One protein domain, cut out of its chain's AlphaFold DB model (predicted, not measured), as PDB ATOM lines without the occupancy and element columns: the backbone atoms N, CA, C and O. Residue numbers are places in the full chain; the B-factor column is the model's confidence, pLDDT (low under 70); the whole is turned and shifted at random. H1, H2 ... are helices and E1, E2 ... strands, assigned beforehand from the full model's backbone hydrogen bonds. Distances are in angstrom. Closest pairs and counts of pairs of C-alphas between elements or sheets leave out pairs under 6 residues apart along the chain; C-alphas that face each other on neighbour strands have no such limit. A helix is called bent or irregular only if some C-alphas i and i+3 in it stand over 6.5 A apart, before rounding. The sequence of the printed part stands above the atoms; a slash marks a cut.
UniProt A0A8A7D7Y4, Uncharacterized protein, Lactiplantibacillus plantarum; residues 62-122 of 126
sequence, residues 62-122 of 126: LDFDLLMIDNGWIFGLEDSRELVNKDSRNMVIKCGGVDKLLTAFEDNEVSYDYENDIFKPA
ATOM      1  N   LEU A  62      25.308  13.646 -55.358       97.25
ATOM      2  CA  LEU A  62      24.899  14.983 -54.926       97.25
ATOM      3  C   LEU A  62      23.807  15.575 -55.828       97.25
ATOM      4  O   LEU A  62      22.824  16.105 -55.319       97.25
ATOM      5  N   ASP A  63      23.969  15.509 -57.150       97.94
ATOM      6  CA  ASP A  63      22.976  16.069 -58.077       97.94
ATOM      7  C   ASP A  63      21.642  15.321 -57.965       97.94
ATOM      8  O   ASP A  63      20.576  15.943 -57.960       97.94
ATOM      9  N   PHE A  64      21.705  13.998 -57.796       97.38
ATOM     10  CA  PHE A  64      20.523  13.171 -57.601       97.38
ATOM     11  C   PHE A  64      19.832  13.452 -56.259       97.38
ATOM     12  O   PHE A  64      18.620  13.646 -56.226       97.38
ATOM     13  N   ASP A  65      20.581  13.569 -55.163       97.19
ATOM     14  CA  ASP A  65      20.046  13.943 -53.850       97.19
ATOM     15  C   ASP A  65      19.318  15.294 -53.905       97.19
ATOM     16  O   ASP A  65      18.201  15.436 -53.404       97.19
ATOM     17  N   LEU A  66      19.919  16.292 -54.562       97.56
ATOM     18  CA  LEU A  66      19.314  17.615 -54.722       97.56
ATOM     19  C   LEU A  66      18.049  17.567 -55.580       97.56
ATOM     20  O   LEU A  66      17.063  18.214 -55.228       97.56
ATOM     21  N   LEU A  67      18.044  16.780 -56.660       97.81
ATOM     22  CA  LEU A  67      16.849  16.546 -57.472       97.81
ATOM     23  C   LEU A  67      15.709  15.977 -56.621       97.81
ATOM     24  O   LEU A  67      14.565  16.418 -56.740       97.81
ATOM     25  N   MET A  68      16.013  15.009 -55.761       97.19
ATOM     26  CA  MET A  68      15.036  14.375 -54.880       97.19
ATOM     27  C   MET A  68      14.477  15.373 -53.863       97.19
ATOM     28  O   MET A  68      13.258  15.514 -53.744       97.19
ATOM     29  N   ILE A  69      15.347  16.135 -53.199       96.25
ATOM     30  CA  ILE A  69      14.959  17.199 -52.261       96.25
ATOM     31  C   ILE A  69      14.073  18.250 -52.948       96.25
ATOM     32  O   ILE A  69      13.020  18.623 -52.426       96.25
ATOM     33  N   ASP A  70      14.456  18.700 -54.146       95.88
ATOM     34  CA  ASP A  70      13.708  19.698 -54.915       95.88
ATOM     35  C   ASP A  70      12.319  19.168 -55.354       95.88
ATOM     36  O   ASP A  70      11.404  19.962 -55.589       95.88
ATOM     37  N   ASN A  71      12.131  17.841 -55.375       95.81
ATOM     38  CA  ASN A  71      10.858  17.153 -55.628       95.81
ATOM     39  C   ASN A  71      10.148  16.659 -54.348       95.81
ATOM     40  O   ASN A  71       9.232  15.839 -54.427       95.81
ATOM     41  N   GLY A  72      10.523  17.184 -53.178       93.62
ATOM     42  CA  GLY A  72       9.793  16.983 -51.923       93.62
ATOM     43  C   GLY A  72      10.107  15.679 -51.194       93.62
ATOM     44  O   GLY A  72       9.340  15.286 -50.315       93.62
ATOM     45  N   TRP A  73      11.204  15.010 -51.544       94.69
ATOM     46  CA  TRP A  73      11.702  13.897 -50.746       94.69
ATOM     47  C   TRP A  73      12.318  14.398 -49.447       94.69
ATOM     48  O   TRP A  73      12.930  15.466 -49.395       94.69
ATOM     49  N   ILE A  74      12.139  13.594 -48.408       92.50
ATOM     50  CA  ILE A  74      12.706  13.810 -47.087       92.50
ATOM     51  C   ILE A  74      13.529  12.569 -46.760       92.50
ATOM     52  O   ILE A  74      13.085  11.448 -47.013       92.50
ATOM     53  N   PHE A  75      14.718  12.783 -46.215       91.06
ATOM     54  CA  PHE A  75      15.613  11.727 -45.759       91.06
ATOM     55  C   PHE A  75      15.784  11.867 -44.255       91.06
ATOM     56  O   PHE A  75      15.757  12.982 -43.743       91.06
ATOM     57  N   GLY A  76      15.952  10.763 -43.543       85.25
ATOM     58  CA  GLY A  76      16.125  10.792 -42.097       85.25
ATOM     59  C   GLY A  76      17.022   9.666 -41.621       85.25
ATOM     60  O   GLY A  76      17.337   8.748 -42.380       85.25
ATOM     61  N   LEU A  77      17.423   9.765 -40.358       76.12
ATOM     62  CA  LEU A  77      18.116   8.702 -39.636       76.12
ATOM     63  C   LEU A  77      17.143   7.579 -39.247       76.12
ATOM     64  O   LEU A  77      15.923   7.731 -39.343       76.12
ATOM     65  N   GLU A  78      17.677   6.453 -38.771       71.94
ATOM     66  CA  GLU A  78      16.879   5.282 -38.376       71.94
ATOM     67  C   GLU A  78      15.812   5.595 -37.310       71.94
ATOM     68  O   GLU A  78      14.764   4.952 -37.280       71.94
ATOM     69  N   ASP A  79      16.032   6.600 -36.457       72.38
ATOM     70  CA  ASP A  79      15.068   7.036 -35.438       72.38
ATOM     71  C   ASP A  79      14.080   8.118 -35.928       72.38
ATOM     72  O   ASP A  79      13.175   8.510 -35.182       72.38
ATOM     73  N   SER A  80      14.212   8.536 -37.192       68.62
ATOM     74  CA  SER A  80      13.313   9.422 -37.946       68.62
ATOM     75  C   SER A  80      13.104  10.824 -37.359       68.62
ATOM     76  O   SER A  80      12.091  11.460 -37.660       68.62
ATOM     77  N   ARG A  81      14.013  11.319 -36.509       73.62
ATOM     78  CA  ARG A  81      13.854  12.636 -35.863       73.62
ATOM     79  C   ARG A  81      14.470  13.771 -36.661       73.62
ATOM     80  O   ARG A  81      13.791  14.764 -36.898       73.62
ATOM     81  N   GLU A  82      15.728  13.638 -37.064       82.44
ATOM     82  CA  GLU A  82      16.418  14.643 -37.866       82.44
ATOM     83  C   GLU A  82      16.165  14.395 -39.351       82.44
ATOM     84  O   GLU A  82      16.510  13.345 -39.901       82.44
ATOM     85  N   LEU A  83      15.554  15.384 -40.003       87.25
ATOM     86  CA  LEU A  83      15.093  15.270 -41.378       87.25
ATOM     87  C   LEU A  83      15.893  16.186 -42.306       87.25
ATOM     88  O   LEU A  83      15.953  17.403 -42.126       87.25
ATOM     89  N   VAL A  84      16.482  15.600 -43.346       92.94
ATOM     90  CA  VAL A  84      17.033  16.323 -44.490       92.94
ATOM     91  C   VAL A  84      15.888  16.595 -45.457       92.94
ATOM     92  O   VAL A  84      15.384  15.702 -46.136       92.94
ATOM     93  N   ASN A  85      15.480  17.856 -45.503       92.81
ATOM     94  CA  ASN A  85      14.384  18.364 -46.320       92.81
ATOM     95  C   ASN A  85      14.881  19.497 -47.246       92.81
ATOM     96  O   ASN A  85      16.082  19.764 -47.366       92.81
ATOM     97  N   LYS A  86      13.951  20.205 -47.893       94.50
ATOM     98  CA  LYS A  86      14.261  21.336 -48.782       94.50
ATOM     99  C   LYS A  86      15.072  22.449 -48.119       94.50
ATOM    100  O   LYS A  86      15.926  23.047 -48.774       94.50
ATOM    101  N   ASP A  87      14.854  22.706 -46.839       93.50
ATOM    102  CA  ASP A  87      15.559  23.765 -46.116       93.50
ATOM    103  C   ASP A  87      16.999  23.350 -45.761       93.50
ATOM    104  O   ASP A  87      17.888  24.192 -45.619       93.50
ATOM    105  N   SER A  88      17.278  22.043 -45.770       93.69
ATOM    106  CA  SER A  88      18.614  21.466 -45.576       93.69
ATOM    107  C   SER A  88      19.495  21.491 -46.836       93.69
ATOM    108  O   SER A  88      20.684  21.167 -46.773       93.69
ATOM    109  N   ARG A  89      18.966  21.925 -47.991       94.81
ATOM    110  CA  ARG A  89      19.638  21.882 -49.307       94.81
ATOM    111  C   ARG A  89      21.045  22.491 -49.316       94.81
ATOM    112  O   ARG A  89      21.959  21.939 -49.925       94.81
ATOM    113  N   ASN A  90      21.246  23.622 -48.637       95.00
ATOM    114  CA  ASN A  90      22.561  24.275 -48.579       95.00
ATOM    115  C   ASN A  90      23.592  23.441 -47.804       95.00
ATOM    116  O   ASN A  90      24.766  23.418 -48.178       95.00
ATOM    117  N   MET A  91      23.162  22.744 -46.752       95.62
ATOM    118  CA  MET A  91      24.031  21.852 -45.987       95.62
ATOM    119  C   MET A  91      24.368  20.586 -46.771       95.62
ATOM    120  O   MET A  91      25.525  20.182 -46.776       95.62
ATOM    121  N   VAL A  92      23.415  20.040 -47.533       96.75
ATOM    122  CA  VAL A  92      23.666  18.922 -48.459       96.75
ATOM    123  C   VAL A  92      24.743  19.284 -49.485       96.75
ATOM    124  O   VAL A  92      25.670  18.506 -49.705       96.75
ATOM    125  N   ILE A  93      24.692  20.494 -50.059       96.81
ATOM    126  CA  ILE A  93      25.744  20.994 -50.965       96.81
ATOM    127  C   ILE A  93      27.087  21.107 -50.240       96.81
ATOM    128  O   ILE A  93      28.107  20.683 -50.779       96.81
ATOM    129  N   LYS A  94      27.095  21.675 -49.028       95.94
ATOM    130  CA  LYS A  94      28.321  21.875 -48.244       95.94
ATOM    131  C   LYS A  94      29.004  20.548 -47.893       95.94
ATOM    132  O   LYS A  94      30.224  20.466 -47.999       95.94
ATOM    133  N   CYS A  95      28.234  19.531 -47.509       96.06
ATOM    134  CA  CYS A  95      28.741  18.199 -47.163       96.06
ATOM    135  C   CYS A  95      28.982  17.313 -48.397       96.06
ATOM    136  O   CYS A  95      29.749  16.354 -48.338       96.06
ATOM    137  N   GLY A  96      28.381  17.649 -49.541       96.44
ATOM    138  CA  GLY A  96      28.554  16.935 -50.802       96.44
ATOM    139  C   GLY A  96      27.696  15.672 -50.930       96.44
ATOM    140  O   GLY A  96      28.181  14.690 -51.500       96.44
ATOM    141  N   GLY A  97      26.476  15.699 -50.387       96.69
ATOM    142  CA  GLY A  97      25.468  14.633 -50.464       96.69
ATOM    143  C   GLY A  97      24.675  14.478 -49.161       96.69
ATOM    144  O   GLY A  97      25.108  14.969 -48.114       96.69
ATOM    145  N   VAL A  98      23.524  13.806 -49.228       95.62
ATOM    146  CA  VAL A  98      22.671  13.498 -48.064       95.62
ATOM    147  C   VAL A  98      23.411  12.579 -47.100       95.62
ATOM    148  O   VAL A  98      23.556  12.933 -45.934       95.62
ATOM    149  N   ASP A  99      23.976  11.475 -47.593       93.50
ATOM    150  CA  ASP A  99      24.702  10.514 -46.751       93.50
ATOM    151  C   ASP A  99      25.850  11.186 -45.992       93.50
ATOM    152  O   ASP A  99      26.012  11.006 -44.791       93.50
ATOM    153  N   LYS A 100      26.612  12.051 -46.675       95.56
ATOM    154  CA  LYS A 100      27.715  12.793 -46.051       95.56
ATOM    155  C   LYS A 100      27.241  13.822 -45.032       95.56
ATOM    156  O   LYS A 100      27.972  14.100 -44.089       95.56
ATOM    157  N   LEU A 101      26.068  14.421 -45.233       95.62
ATOM    158  CA  LEU A 101      25.472  15.312 -44.240       95.62
ATOM    159  C   LEU A 101      25.086  14.533 -42.978       95.62
ATOM    160  O   LEU A 101      25.391  14.990 -41.881       95.62
ATOM    161  N   LEU A 102      24.466  13.361 -43.137       93.06
ATOM    162  CA  LEU A 102      24.082  12.501 -42.017       93.06
ATOM    163  C   LEU A 102      25.313  11.987 -41.257       93.06
ATOM    164  O   LEU A 102      25.363  12.134 -40.041       93.06
ATOM    165  N   THR A 103      26.356  11.524 -41.954       93.00
ATOM    166  CA  THR A 103      27.630  11.143 -41.313       93.00
ATOM    167  C   THR A 103      28.276  12.320 -40.579       93.00
ATOM    168  O   THR A 103      28.681  12.180 -39.433       93.00
ATOM    169  N   ALA A 104      28.322  13.512 -41.188       93.62
ATOM    170  CA  ALA A 104      28.875  14.699 -40.532       93.62
ATOM    171  C   ALA A 104      28.083  15.112 -39.276       93.62
ATOM    172  O   ALA A 104      28.648  15.699 -38.354       93.62
ATOM    173  N   PHE A 105      26.780  14.822 -39.229       92.38
ATOM    174  CA  PHE A 105      25.965  15.017 -38.034       92.38
ATOM    175  C   PHE A 105      26.284  13.979 -36.947       92.38
ATOM    176  O   PHE A 105      26.509  14.363 -35.802       92.38
ATOM    177  N   GLU A 106      26.392  12.694 -37.300       90.50
ATOM    178  CA  GLU A 106      26.811  11.628 -36.371       90.50
ATOM    179  C   GLU A 106      28.211  11.884 -35.784       90.50
ATOM    180  O   GLU A 106      28.455  11.641 -34.598       90.50
ATOM    181  N   ASP A 107      29.106  12.465 -36.586       92.44
ATOM    182  CA  ASP A 107      30.464  12.854 -36.197       92.44
ATOM    183  C   ASP A 107      30.534  14.209 -35.453       92.44
ATOM    184  O   ASP A 107      31.611  14.629 -35.028       92.44
ATOM    185  N   ASN A 108      29.398  14.877 -35.212       91.25
ATOM    186  CA  ASN A 108      29.280  16.193 -34.556       91.25
ATOM    187  C   ASN A 108      29.981  17.357 -35.294       91.25
ATOM    188  O   ASN A 108      30.269  18.395 -34.698       91.25
ATOM    189  N   GLU A 109      30.242  17.228 -36.595       92.25
ATOM    190  CA  GLU A 109      30.768  18.313 -37.444       92.25
ATOM    191  C   GLU A 109      29.662  19.287 -37.903       92.25
ATOM    192  O   GLU A 109      29.909  20.430 -38.314       92.25
ATOM    193  N   VAL A 110      28.416  18.828 -37.829       92.94
ATOM    194  CA  VAL A 110      27.186  19.552 -38.147       92.94
ATOM    195  C   VAL A 110      26.229  19.390 -36.965       92.94
ATOM    196  O   VAL A 110      26.210  18.352 -36.314       92.94
ATOM    197  N   SER A 111      25.426  20.413 -36.684       92.75
ATOM    198  CA  SER A 111      24.373  20.387 -35.669       92.75
ATOM    199  C   SER A 111      22.983  20.419 -36.308       92.75
ATOM    200  O   SER A 111      22.822  20.778 -37.480       92.75
ATOM    201  N   TYR A 112      21.966  20.057 -35.527       91.31
ATOM    202  CA  TYR A 112      20.566  20.161 -35.926       91.31
ATOM    203  C   TYR A 112      19.851  21.204 -35.071       91.31
ATOM    204  O   TYR A 112      19.908  21.173 -33.842       91.31
ATOM    205  N   ASP A 113      19.186  22.151 -35.724       90.44
ATOM    206  CA  ASP A 113      18.314  23.113 -35.068       90.44
ATOM    207  C   ASP A 113      16.893  22.553 -35.013       90.44
ATOM    208  O   ASP A 113      16.132  22.674 -35.972       90.44
ATOM    209  N   TYR A 114      16.536  21.974 -33.868       87.62
ATOM    210  CA  TYR A 114      15.212  21.401 -33.623       87.62
ATOM    211  C   TYR A 114      14.074  22.431 -33.594       87.62
ATOM    212  O   TYR A 114      12.918  22.051 -33.760       87.62
ATOM    213  N   GLU A 115      14.354  23.720 -33.362       86.94
ATOM    214  CA  GLU A 115      13.307  24.750 -33.401       86.94
ATOM    215  C   GLU A 115      12.915  25.086 -34.841       86.94
ATOM    216  O   GLU A 115      11.763  25.434 -35.103       86.94
ATOM    217  N   ASN A 116      13.875  24.989 -35.764       85.88
ATOM    218  CA  ASN A 116      13.701  25.363 -37.164       85.88
ATOM    219  C   ASN A 116      13.724  24.174 -38.140       85.88
ATOM    220  O   ASN A 116      13.550  24.405 -39.331       85.88
ATOM    221  N   ASP A 117      13.915  22.942 -37.658       86.12
ATOM    222  CA  ASP A 117      13.957  21.699 -38.450       86.12
ATOM    223  C   ASP A 117      15.024  21.722 -39.566       86.12
ATOM    224  O   ASP A 117      14.784  21.327 -40.711       86.12
ATOM    225  N   ILE A 118      16.214  22.252 -39.248       88.31
ATOM    226  CA  ILE A 118      17.304  22.446 -40.220       88.31
ATOM    227  C   ILE A 118      18.678  22.051 -39.683       88.31
ATOM    228  O   ILE A 118      19.051  22.369 -38.554       88.31
ATOM    229  N   PHE A 119      19.494  21.470 -40.561       92.56
ATOM    230  CA  PHE A 119      20.922  21.286 -40.307       92.56
ATOM    231  C   PHE A 119      21.676  22.621 -40.366       92.56
ATOM    232  O   PHE A 119      21.415  23.475 -41.222       92.56
ATOM    233  N   LYS A 120      22.664  22.785 -39.483       91.69
ATOM    234  CA  LYS A 120      23.528  23.968 -39.391       91.69
ATOM    235  C   LYS A 120      24.979  23.566 -39.124       91.69
ATOM    236  O   LYS A 120      25.234  22.487 -38.607       91.69
ATOM    237  N   PRO A 121      25.966  24.414 -39.458       89.12
ATOM    238  CA  PRO A 121      27.340  24.179 -39.020       89.12
ATOM    239  C   PRO A 121      27.404  23.988 -37.496       89.12
ATOM    240  O   PRO A 121      26.697  24.700 -36.781       89.12
ATOM    241  N   ALA A 122      28.250  23.074 -37.010       86.00
ATOM    242  CA  ALA A 122      28.516  22.974 -35.579       86.00
ATOM    243  C   ALA A 122      29.047  24.315 -35.041       86.00
ATOM    244  O   ALA A 122      29.778  25.033 -35.733       86.00
TER     245      ALA A 122
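AT A GLANCE: This is residues 62 to 122 of the 126 residues of an uncharacterized protein of Lactiplantibacillus plantarum (UniProt A0A8A7D7Y4). A helical hairpin, H1 and H2, and a small strand hairpin, E1 and E2, stand side by side in a row, with H2 next to E2. H3 crosses from the end of H2 to E1, and the long link, residues 71 to 85, doubles back on itself. The 61 printed residues hold three named helices and two named strands, in the order H1 H2 H3 E1 E2; the sheet is antiparallel, and the class is mixed. The whole is compact and rounded, with a radius of gyration of the C-alphas of 10.3 A and spans of 26 by 20 by 20 A.

HOW THE PARTS SIT: E1, residues 110 to 113, and E2, residues 118 to 121, form an antiparallel hairpin, with N 111 and O 120 2.8 A apart. H2, residues 86 to 95, comes closest to E2 at the C-alphas of Ser 88 and Ile 118, 5.6 A. H3, residues 98 to 106, touches H2 only at the corner, about perpendicular at 79 degrees; their closest C-alphas, Cys 95 and Leu 101, are 5.3 A apart. H1, residues 62 to 70, touches H2 at Ile 69 and Lys 86, closest C-alphas 5.5 A, opposite ways at a shallow tilt of 11 degrees. H1 is apart from E1 and E2. Every O i to N i+4 pair is within hydrogen-bond range in H1 and H3, and 4 of 6 in H2.

IN THESE COORDINATES: H1 begins at C-alpha 62 (24.899, 14.983, -54.926) and spans 12.1 A. H2 spans 14.9 A and is irregular: C-alphas 87 and 90 are 7.4 A apart. H3 spans 12.5 A, E1 10.0 A and E2 10.3 A, ending at C-alpha 121 (27.340, 24.179, -39.020).

THE WHOLE: The farthest C-alphas, Asn 71 and Asn 108, are 28.0 A apart. The printed part has no cut. The link from H1 to H2 is long; residues 75 to 76 pair antiparallel with 83 to 84. Residue 80 has a pLDDT under 70.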